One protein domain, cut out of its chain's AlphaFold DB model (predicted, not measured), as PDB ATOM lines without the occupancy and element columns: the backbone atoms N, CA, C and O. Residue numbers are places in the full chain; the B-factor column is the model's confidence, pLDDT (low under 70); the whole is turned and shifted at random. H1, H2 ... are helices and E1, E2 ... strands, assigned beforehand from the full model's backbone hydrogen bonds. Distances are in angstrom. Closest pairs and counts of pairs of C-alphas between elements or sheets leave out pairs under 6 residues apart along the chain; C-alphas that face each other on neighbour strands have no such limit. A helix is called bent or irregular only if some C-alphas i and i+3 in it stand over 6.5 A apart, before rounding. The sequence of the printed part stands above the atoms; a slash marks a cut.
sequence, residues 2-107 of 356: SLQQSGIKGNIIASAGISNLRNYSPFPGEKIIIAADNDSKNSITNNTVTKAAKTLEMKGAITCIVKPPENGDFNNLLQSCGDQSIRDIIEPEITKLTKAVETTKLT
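What this domain is: This is residues 2 to 107 of the 356 residues of the protein "Conjugal transfer protein TraI" of Orientia tsutsugamushi (UniProt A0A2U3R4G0). A two-stranded sheet, E1 and E2, lies in the middle between long H4 on one side and H3, with H2 beside it, on the other; H1 packs on H4. The printed part has 106 residues, with four named helices and two named strands in the order H1, H2, E1, H3, E2, H4 along the chain, the two strands parallel; of the 70 residues in named elements helices hold 60 and strands 10, and the class is mostly helix. It is compact: radius of gyration of the C-alphas 14.1 A, spans 42 by 29 by 21 A.

How they stand to each other: H1, residues 2 to 5, touches H4, residues 74 to 107, with 74 to 86 alone; the closest C-alphas, Ser 2 and Asn 75, are 5.3 A apart. H2, residues 18 to 23, touches H3, residues 43 to 58, closest C-alphas Arg 22 and Ala 52, 5.3 A, at a shallow tilt of 13 degrees, the same way. E1, residues 31 to 35, and E2, residues 62 to 66, are parallel at 21 degrees, N 32 and O 62 within hydrogen-bond range at 2.9 A. E1, H3, E2 form a strand-helix-strand unit, parallel strands joined through a helix, its crossover right-handed. O i to N i+4 pairs are within range throughout H3, 21 of 30 in H4, 0 of 2 in H2, where 3 of 3 i+3 pairs are.

Where its parts are: H1 begins at C-alpha 2 (-49.897, 26.149, 23.897). H3 is 22.3 A long, first to last C-alpha; H4, 35.3 A, is irregular, C-alphas 80 and 83 being 9.4 A apart, and ends at C-alpha 107 (-35.558, 42.961, -4.776).

The domain as a whole: The printed part has no cut. The link H1 to H2 is long. Residues 40 to 46 and 99 to 107 have pLDDT under 70.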
ATOM      1  N   SER A   2     -48.975  26.543  24.974       84.88
ATOM      2  CA  SER A   2     -49.897  26.149  23.897       84.88
ATOM      3  C   SER A   2     -49.263  26.022  22.505       84.88
ATOM      4  O   SER A   2     -49.417  24.990  21.871       84.88
ATOM      5  N   LEU A   3     -48.466  27.001  22.062       86.44
ATOM      6  CA  LEU A   3     -47.836  26.972  20.729       86.44
ATOM      7  C   LEU A   3     -46.899  25.774  20.510       86.44
ATOM      8  O   LEU A   3     -46.854  25.202  19.423       86.44
ATOM      9  N   GLN A   4     -46.152  25.391  21.548       87.06
ATOM     10  CA  GLN A   4     -45.244  24.246  21.490       87.06
ATOM     11  C   GLN A   4     -46.028  22.932  21.484       87.06
ATOM     12  O   GLN A   4     -45.707  22.027  20.717       87.06
ATOM     13  N   GLN A   5     -47.079  22.847  22.304       86.88
ATOM     14  CA  GLN A   5     -47.968  21.688  22.357       86.88
ATOM     15  C   GLN A   5     -48.717  21.481  21.037       86.88
ATOM     16  O   GLN A   5     -48.867  20.347  20.593       86.88
ATOM     17  N   SER A   6     -49.096  22.565  20.362       86.56
ATOM     18  CA  SER A   6     -49.694  22.530  19.027       86.56
ATOM     19  C   SER A   6     -48.706  22.194  17.914       86.56
ATOM     20  O   SER A   6     -49.069  22.263  16.747       86.56
ATOM     21  N   GLY A   7     -47.455  21.847  18.230       87.50
ATOM     22  CA  GLY A   7     -46.466  21.393  17.255       87.50
ATOM     23  C   GLY A   7     -46.082  22.443  16.209       87.50
ATOM     24  O   GLY A   7     -45.709  22.070  15.091       87.50
ATOM     25  N   ILE A   8     -46.166  23.733  16.555       89.75
ATOM     26  CA  ILE A   8     -45.637  24.823  15.730       89.75
ATOM     27  C   ILE A   8     -44.113  24.684  15.666       89.75
ATOM     28  O   ILE A   8     -43.431  24.622  16.689       89.75
ATOM     29  N   LYS A   9     -43.571  24.624  14.449       82.62
ATOM     30  CA  LYS A   9     -42.129  24.471  14.222       82.62
ATOM     31  C   LYS A   9     -41.431  25.829  14.304       82.62
ATOM     32  O   LYS A   9     -41.792  26.748  13.575       82.62
ATOM     33  N   GLY A  10     -40.403  25.934  15.145       83.50
ATOM     34  CA  GLY A  10     -39.566  27.129  15.275       83.50
ATOM     35  C   GLY A  10     -38.964  27.287  16.672       83.50
ATOM     36  O   GLY A  10     -39.220  26.479  17.565       83.50
ATOM     37  N   ASN A  11     -38.180  28.348  16.863       87.81
ATOM     38  CA  ASN A  11     -37.677  28.733  18.179       87.81
ATOM     39  C   ASN A  11     -38.782  29.477  18.939       87.81
ATOM     40  O   ASN A  11     -39.081  30.631  18.638       87.81
ATOM     41  N   ILE A  12     -39.403  28.809  19.912       88.94
ATOM     42  CA  ILE A  12     -40.475  29.389  20.728       88.94
ATOM     43  C   ILE A  12     -39.863  29.965  22.005       88.94
ATOM     44  O   ILE A  12     -39.353  29.224  22.844       88.94
ATOM     45  N   ILE A  13     -39.935  31.287  22.159       87.25
ATOM     46  CA  ILE A  13     -39.378  32.016  23.304       87.25
ATOM     47  C   ILE A  13     -40.529  32.647  24.087       87.25
ATOM     48  O   ILE A  13     -41.294  33.444  23.547       87.25
ATOM     49  N   ALA A  14     -40.652  32.302  25.370       85.25
ATOM     50  CA  ALA A  14     -41.605  32.940  26.270       85.25
ATOM     51  C   ALA A  14     -40.959  34.160  26.937       85.25
ATOM     52  O   ALA A  14     -39.891  34.060  27.539       85.25
ATOM     53  N   SER A  15     -41.616  35.312  26.844       82.00
ATOM     54  CA  SER A  15     -41.167  36.542  27.487       82.00
ATOM     55  C   SER A  15     -41.945  36.763  28.782       82.00
ATOM     56  O   SER A  15     -43.171  36.768  28.759       82.00
ATOM     57  N   ALA A  16     -41.255  37.001  29.903       78.19
ATOM     58  CA  ALA A  16     -41.885  37.269  31.206       78.19
ATOM     59  C   ALA A  16     -42.598  38.642  31.299       78.19
ATOM     60  O   ALA A  16     -43.033  39.052  32.370       78.19
ATOM     61  N   GLY A  17     -42.689  39.374  30.185       75.94
ATOM     62  CA  GLY A  17     -43.409  40.638  30.066       75.94
ATOM     63  C   GLY A  17     -43.176  41.296  28.705       75.94
ATOM     64  O   GLY A  17     -42.110  41.160  28.103       75.94
ATOM     65  N   ILE A  18     -44.157  42.056  28.210       72.44
ATOM     66  CA  ILE A  18     -44.093  42.693  26.877       72.44
ATOM     67  C   ILE A  18     -42.916  43.685  26.781       72.44
ATOM     68  O   ILE A  18     -42.325  43.849  25.713       72.44
ATOM     69  N   SER A  19     -42.507  44.301  27.897       73.69
ATOM     70  CA  SER A  19     -41.317  45.164  27.970       73.69
ATOM     71  C   SER A  19     -40.028  44.446  27.565       73.69
ATOM     72  O   SER A  19     -39.162  45.058  26.942       73.69
ATOM     73  N   ASN A  20     -39.919  43.148  27.856       81.50
ATOM     74  CA  ASN A  20     -38.710  42.367  27.606       81.50
ATOM     75  C   ASN A  20     -38.556  41.983  26.130       81.50
ATOM     76  O   ASN A  20     -37.440  41.715  25.692       81.50
ATOM     77  N   LEU A  21     -39.634  42.040  25.335       81.44
ATOM     78  CA  LEU A  21     -39.564  41.788  23.891       81.44
ATOM     79  C   LEU A  21     -38.619  42.774  23.188       81.44
ATOM     80  O   LEU A  21     -37.932  42.399  22.246       81.44
ATOM     81  N   ARG A  22     -38.514  44.018  23.679       78.81
ATOM     82  CA  ARG A  22     -37.599  45.033  23.123       78.81
ATOM     83  C   ARG A  22     -36.121  44.724  23.371       78.81
ATOM     84  O   ARG A  22     -35.270  45.272  22.672       78.81
ATOM     85  N   ASN A  23     -35.813  43.870  24.345       83.38
ATOM     86  CA  ASN A  23     -34.440  43.496  24.687       83.38
ATOM     87  C   ASN A  23     -33.922  42.343  23.824       83.38
ATOM     88  O   ASN A  23     -32.713  42.127  23.765       83.38
ATOM     89  N   TYR A  24     -34.810  41.641  23.113       88.25
ATOM     90  CA  TYR A  24     -34.388  40.664  22.120       88.25
ATOM     91  C   TYR A  24     -33.545  41.360  21.041       88.25
ATOM     92  O   TYR A  24     -33.843  42.484  20.612       88.25
ATOM     93  N   SER A  25     -32.439  40.718  20.672       87.31
ATOM     94  CA  SER A  25     -31.464  41.234  19.711       87.31
ATOM     95  C   SER A  25     -31.475  40.322  18.493       87.31
ATOM     96  O   SER A  25     -30.752  39.327  18.490       87.31
ATOM     97  N   PRO A  26     -32.345  40.611  17.510       88.44
ATOM     98  CA  PRO A  26     -32.474  39.764  16.343       88.44
ATOM     99  C   PRO A  26     -31.262  39.887  15.423       88.44
ATOM    100  O   PRO A  26     -30.606  40.932  15.390       88.44
ATOM    101  N   PHE A  27     -30.991  38.850  14.634       83.31
ATOM    102  CA  PHE A  27     -30.093  38.996  13.486       83.31
ATOM    103  C   PHE A  27     -30.839  39.633  12.295       83.31
ATOM    104  O   PHE A  27     -32.059  39.482  12.179       83.31
ATOM    105  N   PRO A  28     -30.144  40.343  11.383       80.31
ATOM    106  CA  PRO A  28     -30.788  40.953  10.221       80.31
ATOM    107  C   PRO A  28     -31.554  39.927   9.373       80.31
ATOM    108  O   PRO A  28     -31.001  38.911   8.948       80.31
ATOM    109  N   GLY A  29     -32.834  40.196   9.122       79.75
ATOM    110  CA  GLY A  29     -33.748  39.325   8.384       79.75
ATOM    111  C   GLY A  29     -34.372  38.189   9.204       79.75
ATOM    112  O   GLY A  29     -35.055  37.340   8.625       79.75
ATOM    113  N   GLU A  30     -34.163  38.140  10.524       87.62
ATOM    114  CA  GLU A  30     -34.814  37.160  11.397       87.62
ATOM    115  C   GLU A  30     -36.342  37.325  11.376       87.62
ATOM    116  O   GLU A  30     -36.868  38.429  11.525       87.62
ATOM    117  N   LYS A  31     -37.068  36.216  11.190       87.81
ATOM    118  CA  LYS A  31     -38.537  36.190  11.133       87.81
ATOM    119  C   LYS A  31     -39.094  35.953  12.529       87.81
ATOM    120  O   LYS A  31     -38.853  34.893  13.105       87.81
ATOM    121  N   ILE A  32     -39.873  36.897  13.042       91.00
ATOM    122  CA  ILE A  32     -40.414  36.831  14.401       91.00
ATOM    123  C   ILE A  32     -41.935  36.912  14.355       91.00
ATOM    124  O   ILE A  32     -42.506  37.881  13.859       91.00
ATOM    125  N   ILE A  33     -42.597  35.911  14.929       90.94
ATOM    126  CA  ILE A  33     -44.032  35.960  15.202       90.94
ATOM    127  C   ILE A  33     -44.218  36.304  16.678       90.94
ATOM    128  O   ILE A  33     -43.772  35.570  17.560       90.94
ATOM    129  N   ILE A  34     -44.880  37.424  16.948       91.06
ATOM    130  CA  ILE A  34     -45.262  37.852  18.289       91.06
ATOM    131  C   ILE A  34     -46.683  37.353  18.536       91.06
ATOM    132  O   ILE A  34     -47.654  37.965  18.091       91.06
ATOM    133  N   ALA A  35     -46.800  36.230  19.240       89.25
ATOM    134  CA  ALA A  35     -48.080  35.744  19.733       89.25
ATOM    135  C   ALA A  35     -48.492  36.560  20.962       89.25
ATOM    136  O   ALA A  35     -47.795  36.546  21.977       89.25
ATOM    137  N   ALA A  36     -49.589  37.301  20.845       88.19
ATOM    138  CA  ALA A  36     -50.087  38.198  21.878       88.19
ATOM    139  C   ALA A  36     -51.525  37.854  22.274       88.19
ATOM    140  O   ALA A  36     -52.281  37.282  21.487       88.19
ATOM    141  N   ASP A  37     -51.899  38.272  23.477       85.50
ATOM    142  CA  ASP A  37     -53.251  38.101  23.996       85.50
ATOM    143  C   ASP A  37     -54.236  38.998  23.228       85.50
ATOM    144  O   ASP A  37     -53.902  40.100  22.762       85.50
ATOM    145  N   ASN A  38     -55.468  38.519  23.075       82.44
ATOM    146  CA  ASN A  38     -56.562  39.268  22.472       82.44
ATOM    147  C   ASN A  38     -57.467  39.882  23.542       82.44
ATOM    148  O   ASN A  38     -58.675  39.681  23.526       82.44
ATOM    149  N   ASP A  39     -56.893  40.649  24.466       72.94
ATOM    150  CA  ASP A  39     -57.667  41.320  25.510       72.94
ATOM    151  C   ASP A  39     -58.495  42.459  24.902       72.94
ATOM    152  O   ASP A  39     -57.981  43.535  24.559       72.94
ATOM    153  N   SER A  40     -59.791  42.213  24.718       60.12
ATOM    154  CA  SER A  40     -60.725  43.152  24.088       60.12
ATOM    155  C   SER A  40     -60.555  44.599  24.603       60.12
ATOM    156  O   SER A  40     -60.662  44.903  25.787       60.12
ATOM    157  N   LYS A  41     -60.244  45.515  23.671       56.69
ATOM    158  CA  LYS A  41     -60.100  46.979  23.849       56.69
ATOM    159  C   LYS A  41     -59.109  47.490  24.914       56.69
ATOM    160  O   LYS A  41     -59.142  48.685  25.212       56.69
ATOM    161  N   ASN A  42     -58.152  46.700  25.403       61.28
ATOM    162  CA  ASN A  42     -57.091  47.251  26.256       61.28
ATOM    163  C   ASN A  42     -56.003  47.944  25.400       61.28
ATOM    164  O   ASN A  42     -55.021  47.342  24.957       61.28
ATOM    165  N   SER A  43     -56.213  49.230  25.088       57.50
ATOM    166  CA  SER A  43     -55.380  50.004  24.146       57.50
ATOM    167  C   SER A  43     -53.906  50.090  24.562       57.50
ATOM    168  O   SER A  43     -53.026  50.158  23.703       57.50
ATOM    169  N   ILE A  44     -53.621  50.032  25.866       60.97
ATOM    170  CA  ILE A  44     -52.268  50.113  26.430       60.97
ATOM    171  C   ILE A  44     -51.453  48.863  26.072       60.97
ATOM    172  O   ILE A  44     -50.321  48.983  25.592       60.97
ATOM    173  N   THR A  45     -52.028  47.671  26.234       66.12
ATOM    174  CA  THR A  45     -51.367  46.395  25.922       66.12
ATOM    175  C   THR A  45     -51.098  46.288  24.423       66.12
ATOM    176  O   THR A  45     -49.966  46.041  24.008       66.12
ATOM    177  N   ASN A  46     -52.091  46.633  23.598       68.81
ATOM    178  CA  ASN A  46     -51.975  46.631  22.136       68.81
ATOM    179  C   ASN A  46     -50.903  47.598  21.626       68.81
ATOM    180  O   ASN A  46     -50.037  47.202  20.847       68.81
ATOM    181  N   ASN A  47     -50.891  48.832  22.133       74.50
ATOM    182  CA  ASN A  47     -49.861  49.809  21.786       74.50
ATOM    183  C   ASN A  47     -48.463  49.342  22.201       74.50
ATOM    184  O   ASN A  47     -47.478  49.649  21.527       74.50
ATOM    185  N   THR A  48     -48.351  48.604  23.305       78.62
ATOM    186  CA  THR A  48     -47.061  48.112  23.798       78.62
ATOM    187  C   THR A  48     -46.527  46.972  22.929       78.62
ATOM    188  O   THR A  48     -45.339  46.996  22.599       78.62
ATOM    189  N   VAL A  49     -47.389  46.051  22.481       83.75
ATOM    190  CA  VAL A  49     -47.037  44.977  21.531       83.75
ATOM    191  C   VAL A  49     -46.627  45.561  20.178       83.75
ATOM    192  O   VAL A  49     -45.565  45.219  19.664       83.75
ATOM    193  N   THR A  50     -47.383  46.522  19.638       84.06
ATOM    194  CA  THR A  50     -47.022  47.200  18.380       84.06
ATOM    195  C   THR A  50     -45.699  47.963  18.496       84.06
ATOM    196  O   THR A  50     -44.884  47.931  17.577       84.06
ATOM    197  N   LYS A  51     -45.431  48.627  19.629       85.75
ATOM    198  CA  LYS A  51     -44.132  49.281  19.875       85.75
ATOM    199  C   LYS A  51     -42.983  48.275  19.955       85.75
ATOM    200  O   LYS A  51     -41.889  48.579  19.488       85.75
ATOM    201  N   ALA A  52     -43.208  47.108  20.558       85.00
ATOM    202  CA  ALA A  52     -42.209  46.046  20.606       85.00
ATOM    203  C   ALA A  52     -41.901  45.502  19.201       85.00
ATOM    204  O   ALA A  52     -40.729  45.440  18.844       85.00
ATOM    205  N   ALA A  53     -42.928  45.236  18.389       88.06
ATOM    206  CA  ALA A  53     -42.788  44.836  16.986       88.06
ATOM    207  C   ALA A  53     -41.939  45.837  16.184       88.06
ATOM    208  O   ALA A  53     -40.879  45.477  15.682       88.06
ATOM    209  N   LYS A  54     -42.303  47.128  16.211       86.94
ATOM    210  CA  LYS A  54     -41.530  48.198  15.552       86.94
ATOM    211  C   LYS A  54     -40.081  48.284  16.034       86.94
ATOM    212  O   LYS A  54     -39.183  48.578  15.257       86.94
ATOM    213  N   THR A  55     -39.838  48.051  17.324       86.94
ATOM    214  CA  THR A  55     -38.472  48.062  17.874       86.94
ATOM    215  C   THR A  55     -37.633  46.928  17.298       86.94
ATOM    216  O   THR A  55     -36.461  47.130  17.000       86.94
ATOM    217  N   LEU A  56     -38.221  45.746  17.126       86.62
ATOM    218  CA  LEU A  56     -37.547  44.600  16.520       86.62
ATOM    219  C   LEU A  56     -37.332  44.801  15.015       86.62
ATOM    220  O   LEU A  56     -36.263  44.465  14.515       86.62
ATOM    221  N   GLU A  57     -38.282  45.430  14.321       86.38
ATOM    222  CA  GLU A  57     -38.132  45.831  12.915       86.38
ATOM    223  C   GLU A  57     -36.993  46.834  12.718       86.38
ATOM    224  O   GLU A  57     -36.154  46.646  11.841       86.38
ATOM    225  N   MET A  58     -36.880  47.850  13.585       82.38
ATOM    226  CA  MET A  58     -35.749  48.792  13.563       82.38
ATOM    227  C   MET A  58     -34.396  48.111  13.820       82.38
ATOM    228  O   MET A  58     -33.367  48.611  13.375       82.38
ATOM    229  N   LYS A  59     -34.383  46.967  14.515       86.25
ATOM    230  CA  LYS A  59     -33.184  46.132  14.705       86.25
ATOM    231  C   LYS A  59     -32.939  45.152  13.548       86.25
ATOM    232  O   LYS A  59     -32.013  44.352  13.621       86.25
ATOM    233  N   GLY A  60     -33.747  45.208  12.490       80.50
ATOM    234  CA  GLY A  60     -33.581  44.409  11.280       80.50
ATOM    235  C   GLY A  60     -34.377  43.103  11.241       80.50
ATOM    236  O   GLY A  60     -34.161  42.324  10.316       80.50
ATOM    237  N   ALA A  61     -35.280  42.837  12.188       87.31
ATOM    238  CA  ALA A  61     -36.190  41.690  12.102       87.31
ATOM    239  C   ALA A  61     -37.375  41.959  11.159       87.31
ATOM    240  O   ALA A  61     -37.748  43.101  10.903       87.31
ATOM    241  N   ILE A  62     -38.028  40.893  10.709       85.88
ATOM    242  CA  ILE A  62     -39.332  40.947  10.043       85.88
ATOM    243  C   ILE A  62     -40.354  40.407  11.036       85.88
ATOM    244  O   ILE A  62     -40.284  39.231  11.408       85.88
ATOM    245  N   THR A  63     -41.286  41.250  11.484       88.50
ATOM    246  CA  THR A  63     -42.225  40.873  12.545       88.50
ATOM    247  C   THR A  63     -43.656  40.703  12.049       88.50
ATOM    248  O   THR A  63     -44.106  41.405  11.149       88.50
ATOM    249  N   CYS A  64     -44.388  39.764  12.645       88.88
ATOM    250  CA  CYS A  64     -45.837  39.633  12.504       88.88
ATOM    251  C   CYS A  64     -46.455  39.456  13.893       88.88
ATOM    252  O   CYS A  64     -45.917  38.724  14.721       88.88
ATOM    253  N   ILE A  65     -47.573  40.129  14.163       89.38
ATOM    254  CA  ILE A  65     -48.316  39.971  15.417       89.38
ATOM    255  C   ILE A  65     -49.512  39.064  15.145       89.38
ATOM    256  O   ILE A  65     -50.319  39.363  14.268       89.38
ATOM    257  N   VAL A  66     -49.656  38.003  15.935       88.44
ATOM    258  CA  VAL A  66     -50.795  37.077  15.868       88.44
ATOM    259  C   VAL A  66     -51.522  37.038  17.201       88.44
ATOM    260  O   VAL A  66     -50.908  37.168  18.262       88.44
ATOM    261  N   LYS A  67     -52.840  36.869  17.143       88.25
ATOM    262  CA  LYS A  67     -53.730  36.841  18.304       88.25
ATOM    263  C   LYS A  67     -54.816  35.785  18.111       88.25
ATOM    264  O   LYS A  67     -55.165  35.522  16.957       88.25
ATOM    265  N   PRO A  68     -55.366  35.201  19.188       85.06
ATOM    266  CA  PRO A  68     -56.547  34.353  19.077       85.06
ATOM    267  C   PRO A  68     -57.754  35.169  18.570       85.06
ATOM    268  O   PRO A  68     -57.808  36.379  18.792       85.06
ATOM    269  N   PRO A  69     -58.716  34.543  17.867       77.25
ATOM    270  CA  PRO A  69     -59.845  35.241  17.247       77.25
ATOM    271  C   PRO A  69     -60.840  35.784  18.281       77.25
ATOM    272  O   PRO A  69     -61.401  36.862  18.096       77.25
ATOM    273  N   GLU A  70     -61.021  35.058  19.382       79.62
ATOM    274  CA  GLU A  70     -61.855  35.461  20.513       79.62
ATOM    275  C   GLU A  70     -61.020  36.112  21.621       79.62
ATOM    276  O   GLU A  70     -59.789  36.064  21.598       79.62
ATOM    277  N   ASN A  71     -61.698  36.751  22.577       81.19
ATOM    278  CA  ASN A  71     -61.054  37.400  23.716       81.19
ATOM    279  C   ASN A  71     -60.347  36.361  24.603       81.19
ATOM    280  O   ASN A  71     -60.982  35.399  25.029       81.19
ATOM    281  N   GLY A  72     -59.067  36.578  24.905       81.31
ATOM    282  CA  GLY A  72     -58.249  35.665  25.711       81.31
ATOM    283  C   GLY A  72     -56.877  35.380  25.100       81.31
ATOM    284  O   GLY A  72     -56.416  36.100  24.211       81.31
ATOM    285  N   ASP A  73     -56.219  34.328  25.586       86.38
ATOM    286  CA  ASP A  73     -54.886  33.905  25.149       86.38
ATOM    287  C   ASP A  73     -54.916  32.608  24.307       86.38
ATOM    288  O   ASP A  73     -55.940  31.939  24.130       86.38
ATOM    289  N   PHE A  74     -53.759  32.218  23.764       88.31
ATOM    290  CA  PHE A  74     -53.643  30.965  23.008       88.31
ATOM    291  C   PHE A  74     -53.799  29.707  23.881       88.31
ATOM    292  O   PHE A  74     -53.980  28.619  23.339       88.31
ATOM    293  N   ASN A  75     -53.698  29.795  25.211       88.19
ATOM    294  CA  ASN A  75     -53.981  28.653  26.084       88.19
ATOM    295  C   ASN A  75     -55.494  28.432  26.205       88.19
ATOM    296  O   ASN A  75     -55.929  27.282  26.178       88.19
ATOM    297  N   ASN A  76     -56.290  29.503  26.269       86.94
ATOM    298  CA  ASN A  76     -57.748  29.432  26.215       86.94
ATOM    299  C   ASN A  76     -58.198  28.793  24.899       86.94
ATOM    300  O   ASN A  76     -58.966  27.835  24.923       86.94
ATOM    301  N   LEU A  77     -57.633  29.248  23.774       84.94
ATOM    302  CA  LEU A  77     -57.935  28.700  22.450       84.94
ATOM    303  C   LEU A  77     -57.588  27.204  22.338       84.94
ATOM    304  O   LEU A  77     -58.374  26.427  21.798       84.94
ATOM    305  N   LEU A  78     -56.445  26.777  22.892       87.56
ATOM    306  CA  LEU A  78     -56.065  25.360  22.923       87.56
ATOM    307  C   LEU A  78     -57.078  24.511  23.704       87.56
ATOM    308  O   LEU A  78     -57.396  23.400  23.290       87.56
ATOM    309  N   GLN A  79     -57.569  25.024  24.835       86.31
ATOM    310  CA  GLN A  79     -58.518  24.311  25.691       86.31
ATOM    311  C   GLN A  79     -59.910  24.207  25.061       86.31
ATOM    312  O   GLN A  79     -60.558  23.172  25.210       86.31
ATOM    313  N   SER A  80     -60.376  25.250  24.369       84.94
ATOM    314  CA  SER A  80     -61.726  25.297  23.798       84.94
ATOM    315  C   SER A  80     -61.829  24.664  22.411       84.94
ATOM    316  O   SER A  80     -62.847  24.053  22.094       84.94
ATOM    317  N   CYS A  81     -60.801  24.821  21.572       79.94
ATOM    318  CA  CYS A  81     -60.867  24.516  20.139       79.94
ATOM    319  C   CYS A  81     -59.778  23.543  19.659       79.94
ATOM    320  O   CYS A  81     -59.736  23.211  18.474       79.94
ATOM    321  N   GLY A  82     -58.909  23.067  20.554       86.75
ATOM    322  CA  GLY A  82     -57.851  22.114  20.228       86.75
ATOM    323  C   GLY A  82     -56.666  22.733  19.484       86.75
ATOM    324  O   GLY A  82     -56.632  23.921  19.159       86.75
ATOM    325  N   ASP A  83     -55.651  21.918  19.221       86.44
ATOM    326  CA  ASP A  83     -54.365  22.349  18.675       86.44
ATOM    327  C   ASP A  83     -54.425  22.797  17.210       86.44
ATOM    328  O   ASP A  83     -53.689  23.712  16.831       86.44
ATOM    329  N   GLN A  84     -55.320  22.210  16.411       84.44
ATOM    330  CA  GLN A  84     -55.498  22.580  15.003       84.44
ATOM    331  C   GLN A  84     -55.887  24.057  14.841       84.44
ATOM    332  O   GLN A  84     -55.348  24.741  13.976       84.44
ATOM    333  N   SER A  85     -56.722  24.587  15.739       84.44
ATOM    334  CA  SER A  85     -57.142  25.995  15.703       84.44
ATOM    335  C   SER A  85     -55.974  26.985  15.843       84.44
ATOM    336  O   SER A  85     -56.001  28.075  15.275       84.44
ATOM    337  N   ILE A  86     -54.908  26.595  16.551       87.19
ATOM    338  CA  ILE A  86     -53.686  27.396  16.699       87.19
ATOM    339  C   ILE A  86     -52.838  27.324  15.425       87.19
ATOM    340  O   ILE A  86     -52.291  28.342  14.989       87.19
ATOM    341  N   ARG A  87     -52.742  26.139  14.808       87.44
ATOM    342  CA  ARG A  87     -52.029  25.946  13.536       87.44
ATOM    343  C   ARG A  87     -52.651  26.772  12.419       87.44
ATOM    344  O   ARG A  87     -51.921  27.473  11.721       87.44
ATOM    345  N   ASP A  88     -53.976  26.774  12.325       85.44
ATOM    346  CA  ASP A  88     -54.722  27.500  11.292       85.44
ATOM    347  C   ASP A  88     -54.486  29.020  11.348       85.44
ATOM    348  O   ASP A  88     -54.582  29.702  10.329       85.44
ATOM    349  N   ILE A  89     -54.124  29.561  12.516       86.31
ATOM    350  CA  ILE A  89     -53.784  30.980  12.690       86.31
ATOM    351  C   ILE A  89     -52.314  31.248  12.346       86.31
ATOM    352  O   ILE A  89     -51.994  32.254  11.714       86.31
ATOM    353  N   ILE A  90     -51.401  30.378  12.777       87.81
ATOM    354  CA  ILE A  90     -49.959  30.668  12.772       87.81
ATOM    355  C   ILE A  90     -49.265  30.178  11.498       87.81
ATOM    356  O   ILE A  90     -48.397  30.871  10.964       87.81
ATOM    357  N   GLU A  91     -49.624  29.007  10.975       89.62
ATOM    358  CA  GLU A  91     -48.972  28.414   9.799       89.62
ATOM    359  C   GLU A  91     -49.129  29.261   8.514       89.62
ATOM    360  O   GLU A  91     -48.145  29.396   7.766       89.62
ATOM    361  N   PRO A  92     -50.277  29.925   8.252       86.06
ATOM    362  CA  PRO A  92     -50.391  30.864   7.136       86.06
ATOM    363  C   PRO A  92     -49.448  32.064   7.266       86.06
ATOM    364  O   PRO A  92     -48.860  32.493   6.272       86.06
ATOM    365  N   GLU A  93     -49.247  32.579   8.481       84.75
ATOM    366  CA  GLU A  93     -48.339  33.703   8.742       84.75
ATOM    367  C   GLU A  93     -46.868  33.289   8.591       84.75
ATOM    368  O   GLU A  93     -46.083  34.015   7.977       84.75
ATOM    369  N   ILE A  94     -46.500  32.075   9.015       85.38
ATOM    370  CA  ILE A  94     -45.178  31.484   8.728       85.38
ATOM    371  C   ILE A  94     -44.945  31.391   7.211       85.38
ATOM    372  O   ILE A  94     -43.856  31.710   6.716       85.38
ATOM    373  N   THR A  95     -45.969  30.986   6.457       84.69
ATOM    374  CA  THR A  95     -45.903  30.869   4.993       84.69
ATOM    375  C   THR A  95     -45.751  32.238   4.327       84.69
ATOM    376  O   THR A  95     -44.906  32.390   3.439       84.69
ATOM    377  N   LYS A  96     -46.497  33.256   4.779       82.06
ATOM    378  CA  LYS A  96     -46.370  34.647   4.303       82.06
ATOM    379  C   LYS A  96     -44.976  35.209   4.569       82.06
ATOM    380  O   LYS A  96     -44.344  35.712   3.643       82.06
ATOM    381  N   LEU A  97     -44.458  35.050   5.789       77.94
ATOM    382  CA  LEU A  97     -43.107  35.487   6.158       77.94
ATOM    383  C   LEU A  97     -42.018  34.747   5.367       77.94
ATOM    384  O   LEU A  97     -40.935  35.281   5.144       77.94
ATOM    385  N   THR A  98     -42.285  33.521   4.917       75.44
ATOM    386  CA  THR A  98     -41.331  32.742   4.116       75.44
ATOM    387  C   THR A  98     -41.329  33.139   2.647       75.44
ATOM    388  O   THR A  98     -40.245  33.330   2.101       75.44
ATOM    389  N   LYS A  99     -42.501  33.385   2.052       67.88
ATOM    390  CA  LYS A  99     -42.627  33.900   0.679       67.88
ATOM    391  C   LYS A  99     -42.141  35.344   0.539       67.88
ATOM    392  O   LYS A  99     -41.449  35.652  -0.424       67.88
ATOM    393  N   ALA A 100     -42.426  36.204   1.521       56.41
ATOM    394  CA  ALA A 100     -41.940  37.583   1.532       56.41
ATOM    395  C   ALA A 100     -40.407  37.637   1.430       56.41
ATOM    396  O   ALA A 100     -39.883  38.409   0.644       56.41
ATOM    397  N   VAL A 101     -39.680  36.746   2.113       53.09
ATOM    398  CA  VAL A 101     -38.206  36.702   2.076       53.09
ATOM    399  C   VAL A 101     -37.631  36.274   0.721       53.09
ATOM    400  O   VAL A 101     -36.556  36.746   0.357       53.09
ATOM    401  N   GLU A 102     -38.310  35.427  -0.054       53.94
ATOM    402  CA  GLU A 102     -37.862  35.077  -1.412       53.94
ATOM    403  C   GLU A 102     -38.010  36.269  -2.368       53.94
ATOM    404  O   GLU A 102     -37.097  36.566  -3.139       53.94
ATOM    405  N   THR A 103     -39.098  37.032  -2.242       46.47
ATOM    406  CA  THR A 103     -39.325  38.262  -3.017       46.47
ATOM    407  C   THR A 103     -38.437  39.425  -2.546       46.47
ATOM    408  O   THR A 103     -37.950  40.202  -3.367       46.47
ATOM    409  N   THR A 104     -38.146  39.528  -1.243       46.91
ATOM    410  CA  THR A 104     -37.259  40.554  -0.664       46.91
ATOM    411  C   THR A 104     -35.781  40.288  -0.963       46.91
ATOM    412  O   THR A 104     -35.039  41.235  -1.186       46.91
ATOM    413  N   LYS A 105     -35.325  39.030  -1.053       46.75
ATOM    414  CA  LYS A 105     -33.938  38.712  -1.455       46.75
ATOM    415  C   LYS A 105     -33.642  39.076  -2.912       46.75
ATOM    416  O   LYS A 105     -32.544  39.549  -3.204       46.75
ATOM    417  N   LEU A 106     -34.611  38.890  -3.810       41.44
ATOM    418  CA  LEU A 106     -34.490  39.280  -5.220       41.44
ATOM    419  C   LEU A 106     -34.504  40.810  -5.370       41.44
ATOM    420  O   LEU A 106     -33.577  41.376  -5.942       41.44
ATOM    421  N   THR A 107     -35.455  41.490  -4.726       42.56
ATOM    422  CA  THR A 107     -35.558  42.961  -4.776       42.56
ATOM    423  C   THR A 107     -34.452  43.688  -4.009       42.56
ATOM    424  O   THR A 107     -34.027  44.741  -4.452       42.56
TER     425      THR A 107